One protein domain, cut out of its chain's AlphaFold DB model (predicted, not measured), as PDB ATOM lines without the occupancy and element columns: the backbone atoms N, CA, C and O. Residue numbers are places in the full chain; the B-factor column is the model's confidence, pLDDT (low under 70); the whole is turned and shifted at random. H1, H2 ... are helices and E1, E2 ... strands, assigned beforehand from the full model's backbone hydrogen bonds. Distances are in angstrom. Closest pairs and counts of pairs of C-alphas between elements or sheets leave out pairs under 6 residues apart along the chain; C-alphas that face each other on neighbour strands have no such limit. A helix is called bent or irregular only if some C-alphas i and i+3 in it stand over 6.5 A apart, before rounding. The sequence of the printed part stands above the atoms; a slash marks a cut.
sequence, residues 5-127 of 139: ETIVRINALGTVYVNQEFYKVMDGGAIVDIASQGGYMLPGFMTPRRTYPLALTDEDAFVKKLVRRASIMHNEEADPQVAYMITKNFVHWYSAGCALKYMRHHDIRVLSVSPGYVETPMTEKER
ATOM      1  N   GLU A   5      28.054  19.332  12.652       97.25
ATOM      2  CA  GLU A   5      29.140  19.860  13.484       97.25
ATOM      3  C   GLU A   5      29.206  21.385  13.447       97.25
ATOM      4  O   GLU A   5      29.274  22.013  14.504       97.25
ATOM      5  N   THR A   6      29.122  21.996  12.262       97.81
ATOM      6  CA  THR A   6      29.087  23.458  12.143       97.81
ATOM      7  C   THR A   6      27.899  24.039  12.911       97.81
ATOM      8  O   THR A   6      28.064  25.014  13.642       97.81
ATOM      9  N   ILE A   7      26.720  23.416  12.816       96.88
ATOM     10  CA  ILE A   7      25.523  23.839  13.556       96.88
ATOM     11  C   ILE A   7      25.736  23.711  15.069       96.88
ATOM     12  O   ILE A   7      25.412  24.644  15.799       96.88
ATOM     13  N   VAL A   8      26.304  22.598  15.551       98.00
ATOM     14  CA  VAL A   8      26.610  22.397  16.980       98.00
ATOM     15  C   VAL A   8      27.579  23.454  17.493       98.00
ATOM     16  O   VAL A   8      27.294  24.098  18.501       98.00
ATOM     17  N   ARG A   9      28.690  23.682  16.795       98.38
ATOM     18  CA  ARG A   9      29.694  24.662  17.224       98.38
ATOM     19  C   ARG A   9      29.129  26.080  17.240       98.38
ATOM     20  O   ARG A   9      29.288  26.782  18.231       98.38
ATOM     21  N   ILE A  10      28.410  26.490  16.197       98.00
ATOM     22  CA  ILE A  10      27.871  27.853  16.117       98.00
ATOM     23  C   ILE A  10      26.721  28.054  17.109       98.00
ATOM     24  O   ILE A  10      26.770  28.971  17.924       98.00
ATOM     25  N   ASN A  11      25.690  27.208  17.068       97.88
ATOM     26  CA  ASN A  11      24.474  27.447  17.845       97.88
ATOM     27  C   ASN A  11      24.626  27.113  19.330       97.88
ATOM     28  O   ASN A  11      23.917  27.703  20.135       97.88
ATOM     29  N   ALA A  12      25.458  26.129  19.695       98.06
ATOM     30  CA  ALA A  12      25.637  25.749  21.094       98.06
ATOM     31  C   ALA A  12      26.872  26.417  21.703       98.06
ATOM     32  O   ALA A  12      26.736  27.201  22.641       98.06
ATOM     33  N   LEU A  13      28.066  26.147  21.168       98.31
ATOM     34  CA  LEU A  13      29.295  26.702  21.747       98.31
ATOM     35  C   LEU A  13      29.406  28.210  21.543       98.31
ATOM     36  O   LEU A  13      29.803  28.902  22.470       98.31
ATOM     37  N   GLY A  14      28.957  28.740  20.401       98.50
ATOM     38  CA  GLY A  14      28.875  30.187  20.195       98.50
ATOM     39  C   GLY A  14      28.070  30.893  21.292       98.50
ATOM     40  O   GLY A  14      28.531  31.890  21.841       98.50
ATOM     41  N   THR A  15      26.919  30.338  21.690       98.62
ATOM     42  CA  THR A  15      26.136  30.855  22.827       98.62
ATOM     43  C   THR A  15      26.887  30.720  24.151       98.62
ATOM     44  O   THR A  15      26.856  31.638  24.971       98.62
ATOM     45  N   VAL A  16      27.594  29.607  24.371       98.56
ATOM     46  CA  VAL A  16      28.413  29.420  25.579       98.56
ATOM     47  C   VAL A  16      29.480  30.504  25.683       98.56
ATOM     48  O   VAL A  16      29.550  31.171  26.715       98.56
ATOM     49  N   TYR A  17      30.252  30.714  24.617       98.62
ATOM     50  CA  TYR A  17      31.333  31.694  24.590       98.62
ATOM     51  C   TYR A  17      30.820  33.111  24.798       98.62
ATOM     52  O   TYR A  17      31.334  33.814  25.662       98.62
ATOM     53  N   VAL A  18      29.777  33.522  24.069       98.38
ATOM     54  CA  VAL A  18      29.208  34.868  24.216       98.38
ATOM     55  C   VAL A  18      28.750  35.084  25.657       98.38
ATOM     56  O   VAL A  18      29.190  36.039  26.292       98.38
ATOM     57  N   ASN A  19      27.962  34.171  26.229       98.50
ATOM     58  CA  ASN A  19      27.476  34.349  27.598       98.50
ATOM     59  C   ASN A  19      28.628  34.409  28.609       98.50
ATOM     60  O   ASN A  19      28.610  35.260  29.496       98.50
ATOM     61  N   GLN A  20      29.645  33.551  28.468       97.81
ATOM     62  CA  GLN A  20      30.781  33.519  29.390       97.81
ATOM     63  C   GLN A  20      31.682  34.748  29.286       97.81
ATOM     64  O   GLN A  20      32.142  35.230  30.319       97.81
ATOM     65  N   GLU A  21      31.947  35.259  28.085       98.25
ATOM     66  CA  GLU A  21      32.786  36.448  27.919       98.25
ATOM     67  C   GLU A  21      32.065  37.708  28.399       98.25
ATOM     68  O   GLU A  21      32.642  38.498  29.147       98.25
ATOM     69  N   PHE A  22      30.781  37.863  28.068       97.81
ATOM     70  CA  PHE A  22      29.999  39.012  28.525       97.81
ATOM     71  C   PHE A  22      29.753  38.991  30.038       97.81
ATOM     72  O   PHE A  22      29.807  40.039  30.676       97.81
ATOM     73  N   TYR A  23      29.593  37.813  30.645       97.62
ATOM     74  CA  TYR A  23      29.506  37.670  32.102       97.62
ATOM     75  C   TYR A  23      30.704  38.276  32.849       97.62
ATOM     76  O   TYR A  23      30.542  38.754  33.967       97.62
ATOM     77  N   LYS A  24      31.905  38.274  32.255       97.19
ATOM     78  CA  LYS A  24      33.113  38.815  32.902       97.19
ATOM     79  C   LYS A  24      33.120  40.341  32.986       97.19
ATOM     80  O   LYS A  24      33.860  40.885  33.800       97.19
ATOM     81  N   VAL A  25      32.374  41.016  32.113       97.44
ATOM     82  CA  VAL A  25      32.472  42.471  31.909       97.44
ATOM     83  C   VAL A  25      31.161  43.215  32.149       97.44
ATOM     84  O   VAL A  25      31.182  44.432  32.311       97.44
ATOM     85  N   MET A  26      30.025  42.516  32.156       97.38
ATOM     86  CA  MET A  26      28.719  43.100  32.455       97.38
ATOM     87  C   MET A  26      28.501  43.231  33.970       97.38
ATOM     88  O   MET A  26      28.836  42.331  34.739       97.38
ATOM     89  N   ASP A  27      27.875  44.338  34.368       94.12
ATOM     90  CA  ASP A  27      27.417  44.622  35.730       94.12
ATOM     91  C   ASP A  27      25.982  45.165  35.635       94.12
ATOM     92  O   ASP A  27      25.736  46.367  35.536       94.12
ATOM     93  N   GLY A  28      25.034  44.243  35.488       96.25
ATOM     94  CA  GLY A  28      23.631  44.497  35.172       96.25
ATOM     95  C   GLY A  28      23.258  44.248  33.705       96.25
ATOM     96  O   GLY A  28      24.096  44.031  32.827       96.25
ATOM     97  N   GLY A  29      21.954  44.283  33.418       97.44
ATOM     98  CA  GLY A  29      21.411  44.230  32.055       97.44
ATOM     99  C   GLY A  29      20.738  42.904  31.693       97.44
ATOM    100  O   GLY A  29      20.119  42.248  32.534       97.44
ATOM    101  N   ALA A  30      20.771  42.546  30.406       98.06
ATOM    102  CA  ALA A  30      20.159  41.315  29.920       98.06
ATOM    103  C   ALA A  30      20.936  40.668  28.770       98.06
ATOM    104  O   ALA A  30      21.397  41.352  27.859       98.06
ATOM    105  N   ILE A  31      20.990  39.339  28.796       98.50
ATOM    106  CA  ILE A  31      21.407  38.480  27.688       98.50
ATOM    107  C   ILE A  31      20.155  37.769  27.163       98.50
ATOM    108  O   ILE A  31      19.403  37.163  27.932       98.50
ATOM    109  N   VAL A  32      19.916  37.864  25.853       98.31
ATOM    110  CA  VAL A  32      18.762  37.246  25.188       98.31
ATOM    111  C   VAL A  32      19.257  36.250  24.149       98.31
ATOM    112  O   VAL A  32      19.643  36.617  23.040       98.31
ATOM    113  N   ASP A  33      19.220  34.975  24.514       98.44
ATOM    114  CA  ASP A  33      19.661  33.877  23.669       98.44
ATOM    115  C   ASP A  33      18.562  33.489  22.670       98.44
ATOM    116  O   ASP A  33      17.444  33.109  23.039       98.44
ATOM    117  N   ILE A  34      18.877  33.553  21.375       96.25
ATOM    118  CA  ILE A  34      17.921  33.201  20.321       96.25
ATOM    119  C   ILE A  34      17.825  31.678  20.183       96.25
ATOM    120  O   ILE A  34      18.644  31.012  19.536       96.25
ATOM    121  N   ALA A  35      16.767  31.132  20.767       94.06
ATOM    122  CA  ALA A  35      16.398  29.731  20.689       94.06
ATOM    123  C   ALA A  35      15.360  29.494  19.568       94.06
ATOM    124  O   ALA A  35      15.396  30.160  18.531       94.06
ATOM    125  N   SER A  36      14.483  28.493  19.708       91.06
ATOM    126  CA  SER A  36      13.433  28.181  18.727       91.06
ATOM    127  C   SER A  36      12.395  27.226  19.311       91.06
ATOM    128  O   SER A  36      12.765  26.336  20.072       91.06
ATOM    129  N   GLN A  37      11.135  27.309  18.866       88.94
ATOM    130  CA  GLN A  37      10.126  26.267  19.116       88.94
ATOM    131  C   GLN A  37      10.620  24.870  18.700       88.94
ATOM    132  O   GLN A  37      10.314  23.882  19.366       88.94
ATOM    133  N   GLY A  38      11.483  24.786  17.677       86.50
ATOM    134  CA  GLY A  38      12.129  23.537  17.259       86.50
ATOM    135  C   GLY A  38      12.915  22.833  18.373       86.50
ATOM    136  O   GLY A  38      13.049  21.610  18.352       86.50
ATOM    137  N   GLY A  39      13.371  23.573  19.391       89.00
ATOM    138  CA  GLY A  39      14.010  23.016  20.583       89.00
ATOM    139  C   GLY A  39      13.092  22.118  21.421       89.00
ATOM    140  O   GLY A  39      13.596  21.294  22.180       89.00
ATOM    141  N   TYR A  40      11.769  22.218  21.274       89.62
ATOM    142  CA  TYR A  40      10.789  21.383  21.983       89.62
ATOM    143  C   TYR A  40      10.216  20.243  21.132       89.62
ATOM    144  O   TYR A  40       9.497  19.399  21.656       89.62
ATOM    145  N   MET A  41      10.539  20.190  19.837       86.38
ATOM    146  CA  MET A  41       9.931  19.240  18.898       86.38
ATOM    147  C   MET A  41      10.557  17.835  18.934       86.38
ATOM    148  O   MET A  41       9.979  16.895  18.394       86.38
ATOM    149  N   LEU A  42      11.737  17.664  19.544       85.50
ATOM    150  CA  LEU A  42      12.369  16.345  19.657       85.50
ATOM    151  C   LEU A  42      11.706  15.497  20.753       85.50
ATOM    152  O   LEU A  42      11.537  15.984  21.873       85.50
ATOM    153  N   PRO A  43      11.440  14.202  20.497       86.06
ATOM    154  CA  PRO A  43      11.075  13.262  21.547       86.06
ATOM    155  C   PRO A  43      12.128  13.226  22.661       86.06
ATOM    156  O   PRO A  43      13.329  13.251  22.388       86.06
ATOM    157  N   GLY A  44      11.698  13.074  23.916       84.50
ATOM    158  CA  GLY A  44      12.598  13.144  25.077       84.50
ATOM    159  C   GLY A  44      13.757  12.140  25.050       84.50
ATOM    160  O   GLY A  44      14.842  12.452  25.535       84.50
ATOM    161  N   PHE A  45      13.575  10.966  24.430       83.12
ATOM    162  CA  PHE A  45      14.669  10.008  24.258       83.12
ATOM    163  C   PHE A  45      15.740  10.528  23.292       83.12
ATOM    164  O   PHE A  45      16.907  10.196  23.470       83.12
ATOM    165  N   MET A  46      15.388  11.351  22.295       84.31
ATOM    166  CA  MET A  46      16.316  11.950  21.327       84.31
ATOM    167  C   MET A  46      17.125  13.105  21.916       84.31
ATOM    168  O   MET A  46      18.266  13.301  21.498       84.31
ATOM    169  N   THR A  47      16.593  13.805  22.918       90.12
ATOM    170  CA  THR A  47      17.229  14.968  23.546       90.12
ATOM    171  C   THR A  47      18.416  14.582  24.452       90.12
ATOM    172  O   THR A  47      18.219  13.989  25.517       90.12
ATOM    173  N   PRO A  48      19.669  14.956  24.122       93.56
ATOM    174  CA  PRO A  48      20.853  14.515  24.862       93.56
ATOM    175  C   PRO A  48      21.152  15.377  26.106       93.56
ATOM    176  O   PRO A  48      22.281  15.821  26.305       93.56
ATOM    177  N   ARG A  49      20.171  15.593  26.997       94.00
ATOM    178  CA  ARG A  49      20.328  16.493  28.167       94.00
ATOM    179  C   ARG A  49      21.487  16.124  29.098       94.00
ATOM    180  O   ARG A  49      22.122  17.003  29.665       94.00
ATOM    181  N   ARG A  50      21.806  14.830  29.229       95.62
ATOM    182  CA  ARG A  50      22.947  14.349  30.037       95.62
ATOM    183  C   ARG A  50      24.309  14.750  29.459       95.62
ATOM    184  O   ARG A  50      25.306  14.692  30.167       95.62
ATOM    185  N   THR A  51      24.364  15.119  28.183       97.38
ATOM    186  CA  THR A  51      25.587  15.569  27.508       97.38
ATOM    187  C   THR A  51      25.835  17.060  27.719       97.38
ATOM    188  O   THR A  51      26.983  17.481  27.680       97.38
ATOM    189  N   TYR A  52      24.794  17.852  27.981       97.75
ATOM    190  CA  TYR A  52      24.881  19.314  28.033       97.75
ATOM    191  C   TYR A  52      25.889  19.886  29.038       97.75
ATOM    192  O   TYR A  52      26.590  20.821  28.658       97.75
ATOM    193  N   PRO A  53      26.064  19.320  30.249       98.00
ATOM    194  CA  PRO A  53      27.088  19.802  31.176       98.00
ATOM    195  C   PRO A  53      28.514  19.780  30.609       98.00
ATOM    196  O   PRO A  53      29.330  20.596  31.022       98.00
ATOM    197  N   LEU A  54      28.808  18.905  29.635       98.50
ATOM    198  CA  LEU A  54      30.133  18.839  29.012       98.50
ATOM    199  C   LEU A  54      30.496  20.132  28.277       98.50
ATOM    200  O   LEU A  54      31.673  20.448  28.203       98.50
ATOM    201  N   ALA A  55      29.521  20.929  27.826       97.88
ATOM    202  CA  ALA A  55      29.797  22.236  27.222       97.88
ATOM    203  C   ALA A  55      30.561  23.187  28.164       97.88
ATOM    204  O   ALA A  55      31.116  24.178  27.707       97.88
ATOM    205  N   LEU A  56      30.568  22.907  29.473       96.44
ATOM    206  CA  LEU A  56      31.218  23.725  30.498       96.44
ATOM    207  C   LEU A  56      32.505  23.103  31.050       96.44
ATOM    208  O   LEU A  56      33.180  23.744  31.851       96.44
ATOM    209  N   THR A  57      32.823  21.861  30.678       97.31
ATOM    210  CA  THR A  57      33.936  21.103  31.280       97.31
ATOM    211  C   THR A  57      34.829  20.396  30.266       97.31
ATOM    212  O   THR A  57      36.005  20.203  30.541       97.31
ATOM    213  N   ASP A  58      34.275  19.958  29.136       98.25
ATOM    214  CA  ASP A  58      34.958  19.182  28.099       98.25
ATOM    215  C   ASP A  58      34.253  19.414  26.754       98.25
ATOM    216  O   ASP A  58      33.301  18.720  26.371       98.25
ATOM    217  N   GLU A  59      34.706  20.458  26.065       97.50
ATOM    218  CA  GLU A  59      34.128  20.914  24.807       97.50
ATOM    219  C   GLU A  59      34.207  19.848  23.705       97.50
ATOM    220  O   GLU A  59      33.224  19.603  23.002       97.50
ATOM    221  N   ASP A  60      35.346  19.169  23.581       97.94
ATOM    222  CA  ASP A  60      35.547  18.152  22.553       97.94
ATOM    223  C   ASP A  60      34.595  16.971  22.761       97.94
ATOM    224  O   ASP A  60      33.950  16.497  21.813       97.94
ATOM    225  N   ALA A  61      34.426  16.516  24.006       98.38
ATOM    226  CA  ALA A  61      33.456  15.474  24.317       98.38
ATOM    227  C   ALA A  61      32.011  15.942  24.104       98.38
ATOM    228  O   ALA A  61      31.176  15.136  23.670       98.38
ATOM    229  N   PHE A  62      31.704  17.210  24.394       98.50
ATOM    230  CA  PHE A  62      30.396  17.805  24.121       98.50
ATOM    231  C   PHE A  62      30.077  17.773  22.626       98.50
ATOM    232  O   PHE A  62      29.069  17.172  22.239       98.50
ATOM    233  N   VAL A  63      30.955  18.335  21.787       98.31
ATOM    234  CA  VAL A  63      30.771  18.385  20.330       98.31
ATOM    235  C   VAL A  63      30.656  16.977  19.771       98.31
ATOM    236  O   VAL A  63      29.657  16.658  19.126       98.31
ATOM    237  N   LYS A  64      31.603  16.090  20.090       98.19
ATOM    238  CA  LYS A  64      31.603  14.708  19.592       98.19
ATOM    239  C   LYS A  64      30.293  13.978  19.900       98.19
ATOM    240  O   LYS A  64      29.745  13.291  19.037       98.19
ATOM    241  N   LYS A  65      29.776  14.104  21.126       97.94
ATOM    242  CA  LYS A  65      28.537  13.427  21.542       97.94
ATOM    243  C   LYS A  65      27.289  14.061  20.926       97.94
ATOM    244  O   LYS A  65      26.394  13.317  20.525       97.94
ATOM    245  N   LEU A  66      27.220  15.392  20.826       96.94
ATOM    246  CA  LEU A  66      26.094  16.076  20.184       96.94
ATOM    247  C   LEU A  66      26.045  15.797  18.685       96.94
ATOM    248  O   LEU A  66      24.976  15.458  18.192       96.94
ATOM    249  N   VAL A  67      27.181  15.867  17.986       97.25
ATOM    250  CA  VAL A  67      27.283  15.532  16.556       97.25
ATOM    251  C   VAL A  67      26.838  14.096  16.321       97.25
ATOM    252  O   VAL A  67      25.957  13.859  15.501       97.25
ATOM    253  N   ARG A  68      27.335  13.137  17.115       96.31
ATOM    254  CA  ARG A  68      26.882  11.741  17.028       96.31
ATOM    255  C   ARG A  68      25.367  11.605  17.204       96.31
ATOM    256  O   ARG A  68      24.759  10.761  16.555       96.31
ATOM    257  N   ARG A  69      24.756  12.387  18.100       94.88
ATOM    258  CA  ARG A  69      23.301  12.354  18.314       94.88
ATOM    259  C   ARG A  69      22.529  13.031  17.184       94.88
ATOM    260  O   ARG A  69      21.454  12.557  16.838       94.88
ATOM    261  N   ALA A  70      23.070  14.115  16.644       93.69
ATOM    262  CA  ALA A  70      22.499  14.857  15.532       93.69
ATOM    263  C   ALA A  70      22.543  14.071  14.217       93.69
ATOM    264  O   ALA A  70      21.637  14.209  13.412       93.69
ATOM    265  N   SER A  71      23.549  13.213  14.041       94.19
ATOM    266  CA  SER A  71      23.747  12.378  12.852       94.19
ATOM    267  C   SER A  71      23.121  10.982  12.957       94.19
ATOM    268  O   SER A  71      23.654  10.017  12.413       94.19
ATOM    269  N   ILE A  72      22.036  10.835  13.723       90.94
ATOM    270  CA  ILE A  72      21.407   9.529  13.976       90.94
ATOM    271  C   ILE A  72      20.595   9.011  12.786       90.94
ATOM    272  O   ILE A  72      20.362   7.807  12.698       90.94
ATOM    273  N   MET A  73      20.150   9.898  11.892       89.56
ATOM    274  CA  MET A  73      19.366   9.499  10.726       89.56
ATOM    275  C   MET A  73      20.264   9.034   9.580       89.56
ATOM    276  O   MET A  73      19.757   8.414   8.649       89.56
ATOM    277  N   HIS A  74      21.573   9.319   9.651       90.88
ATOM    278  CA  HIS A  74      22.546   9.038   8.595       90.88
ATOM    279  C   HIS A  74      22.070   9.572   7.236       90.88
ATOM    280  O   HIS A  74      22.139   8.888   6.216       90.88
ATOM    281  N   ASN A  75      21.529  10.790   7.247       91.12
ATOM    282  CA  ASN A  75      20.871  11.417   6.111       91.12
ATOM    283  C   ASN A  75      21.276  12.892   6.041       91.12
ATOM    284  O   ASN A  75      20.942  13.682   6.926       91.12
ATOM    285  N   GLU A  76      21.960  13.264   4.960       87.19
ATOM    286  CA  GLU A  76      22.520  14.606   4.761       87.19
ATOM    287  C   GLU A  76      21.462  15.720   4.690       87.19
ATOM    288  O   GLU A  76      21.765  16.877   4.989       87.19
ATOM    289  N   GLU A  77      20.215  15.395   4.349       84.50
ATOM    290  CA  GLU A  77      19.108  16.353   4.324       84.50
ATOM    291  C   GLU A  77      18.454  16.524   5.702       84.50
ATOM    292  O   GLU A  77      18.046  17.634   6.054       84.50
ATOM    293  N   ALA A  78      18.369  15.448   6.492       87.94
ATOM    294  CA  ALA A  78      17.645  15.425   7.765       87.94
ATOM    295  C   ALA A  78      18.530  15.734   8.986       87.94
ATOM    296  O   ALA A  78      18.110  16.470   9.885       87.94
ATOM    297  N   ASP A  79      19.754  15.206   9.033       92.69
ATOM    298  CA  ASP A  79      20.661  15.343  10.181       92.69
ATOM    299  C   ASP A  79      20.983  16.810  10.539       92.69
ATOM    300  O   ASP A  79      21.014  17.137  11.730       92.69
ATOM    301  N   PRO A  80      21.156  17.746   9.578       92.69
ATOM    302  CA  PRO A  80      21.306  19.162   9.910       92.69
ATOM    303  C   PRO A  80      20.120  19.741  10.688       92.69
ATOM    304  O   PRO A  80      20.316  20.557  11.592       92.69
ATOM    305  N   GLN A  81      18.894  19.298  10.395       89.44
ATOM    306  CA  GLN A  81      17.727  19.735  11.155       89.44
ATOM    307  C   GLN A  81      17.729  19.147  12.562       89.44
ATOM    308  O   GLN A  81      17.439  19.854  13.528       89.44
ATOM    309  N   VAL A  82      18.069  17.866  12.704       92.69
ATOM    310  CA  VAL A  82      18.187  17.245  14.028       92.69
ATOM    311  C   VAL A  82      19.243  17.989  14.854       92.69
ATOM    312  O   VAL A  82      18.998  18.303  16.020       92.69
ATOM    313  N   ALA A  83      20.374  18.367  14.243       95.19
ATOM    314  CA  ALA A  83      21.392  19.213  14.868       95.19
ATOM    315  C   ALA A  83      20.816  20.563  15.320       95.19
ATOM    316  O   ALA A  83      21.029  20.984  16.460       95.19
ATOM    317  N   TYR A  84      20.049  21.231  14.458       94.25
ATOM    318  CA  TYR A  84      19.374  22.480  14.799       94.25
ATOM    319  C   TYR A  84      18.446  22.298  16.008       94.25
ATOM    320  O   TYR A  84      18.580  23.012  16.998       94.25
ATOM    321  N   MET A  85      17.566  21.298  16.001       94.25
ATOM    322  CA  MET A  85      16.632  21.055  17.107       94.25
ATOM    323  C   MET A  85      17.359  20.723  18.420       94.25
ATOM    324  O   MET A  85      17.018  21.269  19.471       94.25
ATOM    325  N   ILE A  86      18.399  19.877  18.375       96.38
ATOM    326  CA  ILE A  86      19.218  19.539  19.552       96.38
ATOM    327  C   ILE A  86      19.900  20.787  20.114       96.38
ATOM    328  O   ILE A  86      19.904  20.982  21.332       96.38
ATOM    329  N   THR A  87      20.480  21.625  19.253       97.31
ATOM    330  CA  THR A  87      21.196  22.834  19.684       97.31
ATOM    331  C   THR A  87      20.247  23.891  20.229       97.31
ATOM    332  O   THR A  87      20.553  24.502  21.246       97.31
ATOM    333  N   LYS A  88      19.051  24.056  19.656       96.25
ATOM    334  CA  LYS A  88      18.028  24.948  20.220       96.25
ATOM    335  C   LYS A  88      17.497  24.445  21.565       96.25
ATOM    336  O   LYS A  88      17.303  25.254  22.468       96.25
ATOM    337  N   ASN A  89      17.367  23.128  21.755       97.12
ATOM    338  CA  ASN A  89      17.083  22.561  23.078       97.12
ATOM    339  C   ASN A  89      18.206  22.840  24.088       97.12
ATOM    340  O   ASN A  89      17.929  23.213  25.228       97.12
ATOM    341  N   PHE A  90      19.464  22.693  23.661       98.12
ATOM    342  CA  PHE A  90      20.622  23.026  24.485       98.12
ATOM    343  C   PHE A  90      20.603  24.494  24.910       98.12
ATOM    344  O   PHE A  90      20.786  24.761  26.092       98.12
ATOM    345  N   VAL A  91      20.324  25.429  23.995       98.38
ATOM    346  CA  VAL A  91      20.242  26.863  24.318       98.38
ATOM    347  C   VAL A  91      19.195  27.114  25.404       98.38
ATOM    348  O   VAL A  91      19.520  27.745  26.401       98.38
ATOM    349  N   HIS A  92      17.988  26.540  25.305       96.94
ATOM    350  CA  HIS A  92      16.985  26.658  26.376       96.94
ATOM    351  C   HIS A  92      17.505  26.178  27.740       96.94
ATOM    352  O   HIS A  92      17.287  26.834  28.759       96.94
ATOM    353  N   TRP A  93      18.187  25.029  27.766       97.12
ATOM    354  CA  TRP A  93      18.776  24.487  28.992       97.12
ATOM    355  C   TRP A  93      19.905  25.377  29.531       97.12
ATOM    356  O   TRP A  93      19.968  25.631  30.735       97.12
ATOM    357  N   TYR A  94      20.774  25.867  28.649       98.06
ATOM    358  CA  TYR A  94      21.940  26.662  29.013       98.06
ATOM    359  C   TYR A  94      21.545  28.047  29.530       98.06
ATOM    360  O   TYR A  94      21.992  28.430  30.611       98.06
ATOM    361  N   SER A  95      20.636  28.753  28.848       98.00
ATOM    362  CA  SER A  95      20.119  30.051  29.296       98.00
ATOM    363  C   SER A  95      19.487  29.958  30.687       98.00
ATOM    364  O   SER A  95      19.731  30.818  31.532       98.00
ATOM    365  N   ALA A  96      18.734  28.886  30.964       96.56
ATOM    366  CA  ALA A  96      18.165  28.639  32.290       96.56
ATOM    367  C   ALA A  96      19.252  28.432  33.363       96.56
ATOM    368  O   ALA A  96      19.126  28.943  34.477       96.56
ATOM    369  N   GLY A  97      20.336  27.722  33.030       95.94
ATOM    370  CA  GLY A  97      21.494  27.558  33.914       95.94
ATOM    371  C   GLY A  97      22.228  28.875  34.186       95.94
ATOM    372  O   GLY A  97      22.556  29.177  35.336       95.94
ATOM    373  N   CYS A  98      22.443  29.688  33.147       97.38
ATOM    374  CA  CYS A  98      23.062  31.008  33.264       97.38
ATOM    375  C   CYS A  98      22.220  31.960  34.116       97.38
ATOM    376  O   CYS A  98      22.781  32.625  34.983       97.38
ATOM    377  N   ALA A  99      20.897  31.990  33.930       96.94
ATOM    378  CA  ALA A  99      20.000  32.929  34.607       96.94
ATOM    379  C   ALA A  99      20.175  32.934  36.134       96.94
ATOM    380  O   ALA A  99      20.230  34.000  36.744       96.94
ATOM    381  N   LEU A 100      20.326  31.758  36.755       92.06
ATOM    382  CA  LEU A 100      20.508  31.659  38.204       92.06
ATOM    383  C   LEU A 100      21.848  32.242  38.668       92.06
ATOM    384  O   LEU A 100      21.896  32.989  39.646       92.06
ATOM    385  N   LYS A 101      22.944  31.872  37.996       93.75
ATOM    386  CA  LYS A 101      24.295  32.309  38.365       93.75
ATOM    387  C   LYS A 101      24.478  33.801  38.077       93.75
ATOM    388  O   LYS A 101      24.992  34.531  38.916       93.75
ATOM    389  N   TYR A 102      24.058  34.244  36.899       97.38
ATOM    390  CA  TYR A 102      24.381  35.565  36.369       97.38
ATOM    391  C   TYR A 102      23.629  36.666  37.111       97.38
ATOM    392  O   TYR A 102      24.234  37.666  37.495       97.38
ATOM    393  N   MET A 103      22.361  36.420  37.446       96.19
ATOM    394  CA  MET A 103      21.569  37.331  38.267       96.19
ATOM    395  C   MET A 103      22.174  37.511  39.667       96.19
ATOM    396  O   MET A 103      22.283  38.625  40.161       96.19
ATOM    397  N   ARG A 104      22.597  36.416  40.316       94.44
ATOM    398  CA  ARG A 104      23.105  36.455  41.700       94.44
ATOM    399  C   ARG A 104      24.424  37.201  41.857       94.44
ATOM    400  O   ARG A 104      24.668  37.748  42.926       94.44
ATOM    401  N   HIS A 105      25.283  37.143  40.845       94.69
ATOM    402  CA  HIS A 105      26.638  37.676  40.942       94.69
ATOM    403  C   HIS A 105      26.807  39.037  40.264       94.69
ATOM    404  O   HIS A 105      27.670  39.788  40.698       94.69
ATOM    405  N   HIS A 106      26.009  39.344  39.237       96.25
ATOM    406  CA  HIS A 106      26.204  40.530  38.397       96.25
ATOM    407  C   HIS A 106      24.893  41.235  38.009       96.25
ATOM    408  O   HIS A 106      24.912  42.051  37.103       96.25
ATOM    409  N   ASP A 107      23.736  40.901  38.600       97.31
ATOM    410  CA  ASP A 107      22.426  41.492  38.236       97.31
ATOM    411  C   ASP A 107      22.058  41.357  36.735       97.31
ATOM    412  O   ASP A 107      21.308  42.143  36.153       97.31
ATOM    413  N   ILE A 108      22.595  40.331  36.064       98.44
ATOM    414  CA  ILE A 108      22.336  40.071  34.643       98.44
ATOM    415  C   ILE A 108      21.168  39.095  34.511       98.44
ATOM    416  O   ILE A 108      21.235  37.943  34.955       98.44
ATOM    417  N   ARG A 109      20.115  39.511  33.805       98.31
ATOM    418  CA  ARG A 109      19.001  38.629  33.433       98.31
ATOM    419  C   ARG A 109      19.360  37.830  32.186       98.31
ATOM    420  O   ARG A 109      19.827  38.399  31.206       98.31
ATOM    421  N   VAL A 110      19.088  36.529  32.179       98.31
ATOM    422  CA  VAL A 110      19.305  35.683  30.995       98.31
ATOM    423  C   VAL A 110      17.986  35.049  30.584       98.31
ATOM    424  O   VAL A 110      17.301  34.446  31.410       98.31
ATOM    425  N   LEU A 111      17.618  35.210  29.316       97.88
ATOM    426  CA  LEU A 111      16.384  34.681  28.745       97.88
ATOM    427  C   LEU A 111      16.691  33.948  27.445       97.88
ATOM    428  O   LEU A 111      17.572  34.356  26.700       97.88
ATOM    429  N   SER A 112      15.900  32.919  27.141       97.31
ATOM    430  CA  SER A 112      15.856  32.344  25.796       97.31
ATOM    431  C   SER A 112      14.544  32.721  25.118       97.31
ATOM    432  O   SER A 112      13.488  32.622  25.747       97.31
ATOM    433  N   VAL A 113      14.597  33.138  23.855       96.62
ATOM    434  CA  VAL A 113      13.417  33.565  23.088       96.62
ATOM    435  C   VAL A 113      13.318  32.763  21.799       96.62
ATOM    436  O   VAL A 113      14.313  32.548  21.112       96.62
ATOM    437  N   SER A 114      12.101  32.335  21.452       92.88
ATOM    438  CA  SER A 114      11.793  31.889  20.096       92.88
ATOM    439  C   SER A 114      11.120  33.037  19.340       92.88
ATOM    440  O   SER A 114      10.055  33.476  19.769       92.88
ATOM    441  N   PRO A 115      11.693  33.505  18.218       88.94
ATOM    442  CA  PRO A 115      11.125  34.614  17.450       88.94
ATOM    443  C   PRO A 115       9.899  34.221  16.604       88.94
ATOM    444  O   PRO A 115       9.327  35.071  15.933       88.94
ATOM    445  N   GLY A 116       9.490  32.946  16.609       83.56
ATOM    446  CA  GLY A 116       8.506  32.425  15.660       83.56
ATOM    447  C   GLY A 116       9.068  32.308  14.239       83.56
ATOM    448  O   GLY A 116      10.282  32.225  14.047       83.56
ATOM    449  N   TYR A 117       8.179  32.257  13.247       83.19
ATOM    450  CA  TYR A 117       8.562  32.286  11.837       83.19
ATOM    451  C   TYR A 117       8.817  33.735  11.399       83.19
ATOM    452  O   TYR A 117       7.931  34.579  11.527       83.19
ATOM    453  N   VAL A 118      10.010  34.013  10.870       85.81
ATOM    454  CA  VAL A 118      10.410  35.339  10.376       85.81
ATOM    455  C   VAL A 118      11.052  35.175   9.008       85.81
ATOM    456  O   VAL A 118      11.995  34.398   8.867       85.81
ATOM    457  N   GLU A 119      10.572  35.917   8.009       87.12
ATOM    458  CA  GLU A 119      11.109  35.844   6.650       87.12
ATOM    459  C   GLU A 119      12.555  36.343   6.593       87.12
ATOM    460  O   GLU A 119      12.851  37.524   6.757       87.12
ATOM    461  N   THR A 120      13.472  35.404   6.380       87.56
ATOM    462  CA  THR A 120      14.915  35.629   6.297       87.56
ATOM    463  C   THR A 120      15.535  34.665   5.275       87.56
ATOM    464  O   THR A 120      14.926  33.642   4.943       87.56
ATOM    465  N   PRO A 121      16.791  34.887   4.841       89.19
ATOM    466  CA  PRO A 121      17.509  33.916   4.009       89.19
ATOM    467  C   PRO A 121      17.646  32.515   4.640       89.19
ATOM    468  O   PRO A 121      17.937  31.546   3.938       89.19
ATOM    469  N   MET A 122      17.479  32.382   5.964       83.62
ATOM    470  CA  MET A 122      17.431  31.083   6.645       83.62
ATOM    471  C   MET A 122      16.105  30.371   6.371       83.62
ATOM    472  O   MET A 122      16.120  29.256   5.853       83.62
ATOM    473  N   THR A 123      14.971  31.019   6.652       80.38
ATOM    474  CA  THR A 123      13.640  30.417   6.469       80.38
ATOM    475  C   THR A 123      13.318  30.153   5.002       80.38
ATOM    476  O   THR A 123      12.602  29.209   4.682       80.38
ATOM    477  N   GLU A 124      13.884  30.934   4.080       82.31
ATOM    478  CA  GLU A 124      13.783  30.663   2.645       82.31
ATOM    479  C   GLU A 124      14.432  29.322   2.265       82.31
ATOM    480  O   GLU A 124      13.845  28.535   1.524       82.31
ATOM    481  N   LYS A 125      15.597  29.000   2.840       78.19
ATOM    482  CA  LYS A 125      16.293  27.717   2.617       78.19
ATOM    483  C   LYS A 125      15.598  26.521   3.275       78.19
ATOM    484  O   LYS A 125      15.926  25.374   2.946       78.19
ATOM    485  N   GLU A 126      14.695  26.781   4.211       72.88
ATOM    486  CA  GLU A 126      13.873  25.799   4.926       72.88
ATOM    487  C   GLU A 126      12.505  25.578   4.259       72.88
ATOM    488  O   GLU A 126      11.808  24.620   4.591       72.88
ATOM    489  N   ARG A 127      12.137  26.414   3.278       75.44
ATOM    490  CA  ARG A 127      10.858  26.339   2.566       75.44
ATOM    491  C   ARG A 127      10.649  24.965   1.924       75.44
ATOM    492  O   ARG A 127      11.506  24.471   1.191       75.44
TER     493      ARG A 127
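Overview. This is residues 5 to 127 of the 139 residues of an uncharacterized protein of Tractidigestivibacter scatoligenes (UniProt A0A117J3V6). A small two-stranded sheet, E1 beside E2, lies along part of the long helix H5, and H1 runs side by side with H5 in the same direction. The helical hairpin of H3 and H4 crosses H5 on another side, and residues 118 to 125, most of H6 among them, stick out from the body. The printed part has 123 residues, with six named helices and two named strands in the order H1, E1, H2, H3, H4, H5, E2, H6; the sheet is parallel and the class is mostly helix. The whole is compact, with a radius of gyration of the C-alphas of 14.8 A and spans of 45 by 35 by 23 A.

Along the chain. E1 is residues 29 to 34, 16.5 A long, and E2 is residues 108 to 113, 16.0 A long. H5, residues 79 to 106, is 38.2 A long, from C-alpha 79 at (20.661, 15.343, 10.181) to C-alpha 106 at (26.204, 40.530, 38.397). H5 has a kink of 32 degrees near residue 98 and is neither bent nor irregular, but only just: C-alphas 97 and 100 are 6.0 A apart. H1, residues 5 to 23, is 25.8 A long and begins at C-alpha 5 (29.140, 19.860, 13.484). H4 is residues 59 to 70, 16.1 A long. H2 is residues 37 to 40, H3 residues 49 to 56 and H6 residues 121 to 126. H3 is only just irregular, with C-alphas 50 and 53 6.9 A apart.

Arrangement. E1 and E2 are parallel neighbours at 22 degrees, with N 31 and O 109 at 2.8 A and N 111 and O 31 at 3.0 A, within hydrogen-bond range. E1, H2 to H5 and E2 form a strand-helix-strand unit, two parallel neighbour strands with helices between. The closest C-alphas of H5 and E2, Ala 99 and Val 110, are 4.6 A apart. H5 is the hub, touching four helices. H1 touches it at a shallow tilt of 9 degrees, the same way, closest at the C-alphas of Ala 12 and Thr 87, 5.5 A. H4 and H5 form a helical hairpin, touching at a steep tilt of 41 degrees, opposite ways, with the C-alphas of Ala 70 and Ala 83 closest at 4.5 A. H1, H4 and H5 make an up and down bundle, each running against the one before it. H3 and H4 are a helical hairpin too, touching at a shallow tilt of 31 degrees, with the C-alphas of Leu 54 and Phe 62 closest at 5.0 A. H2 touches H5 through Gly 39 and Asn 89, their closest C-alphas, 4.0 A apart. H6 touches no helix. Every O i to N i+4 pair is within hydrogen-bond range in H4, against 14 of 15 in H1, 21 of 24 in H5, 1 of 2 in H6 and 0 of 4 in H3, which has 4 of 5 O i to N i+3 pairs in range; H2 is too short for an i+4 pair.

Size, cuts and confidence. The C-alphas of Asp 27 and His 74, the two farthest apart, are 45.0 A apart. The printed part has no cut and no long link. The mean pLDDT of the printed part is 93.9, and no printed residue is under 70.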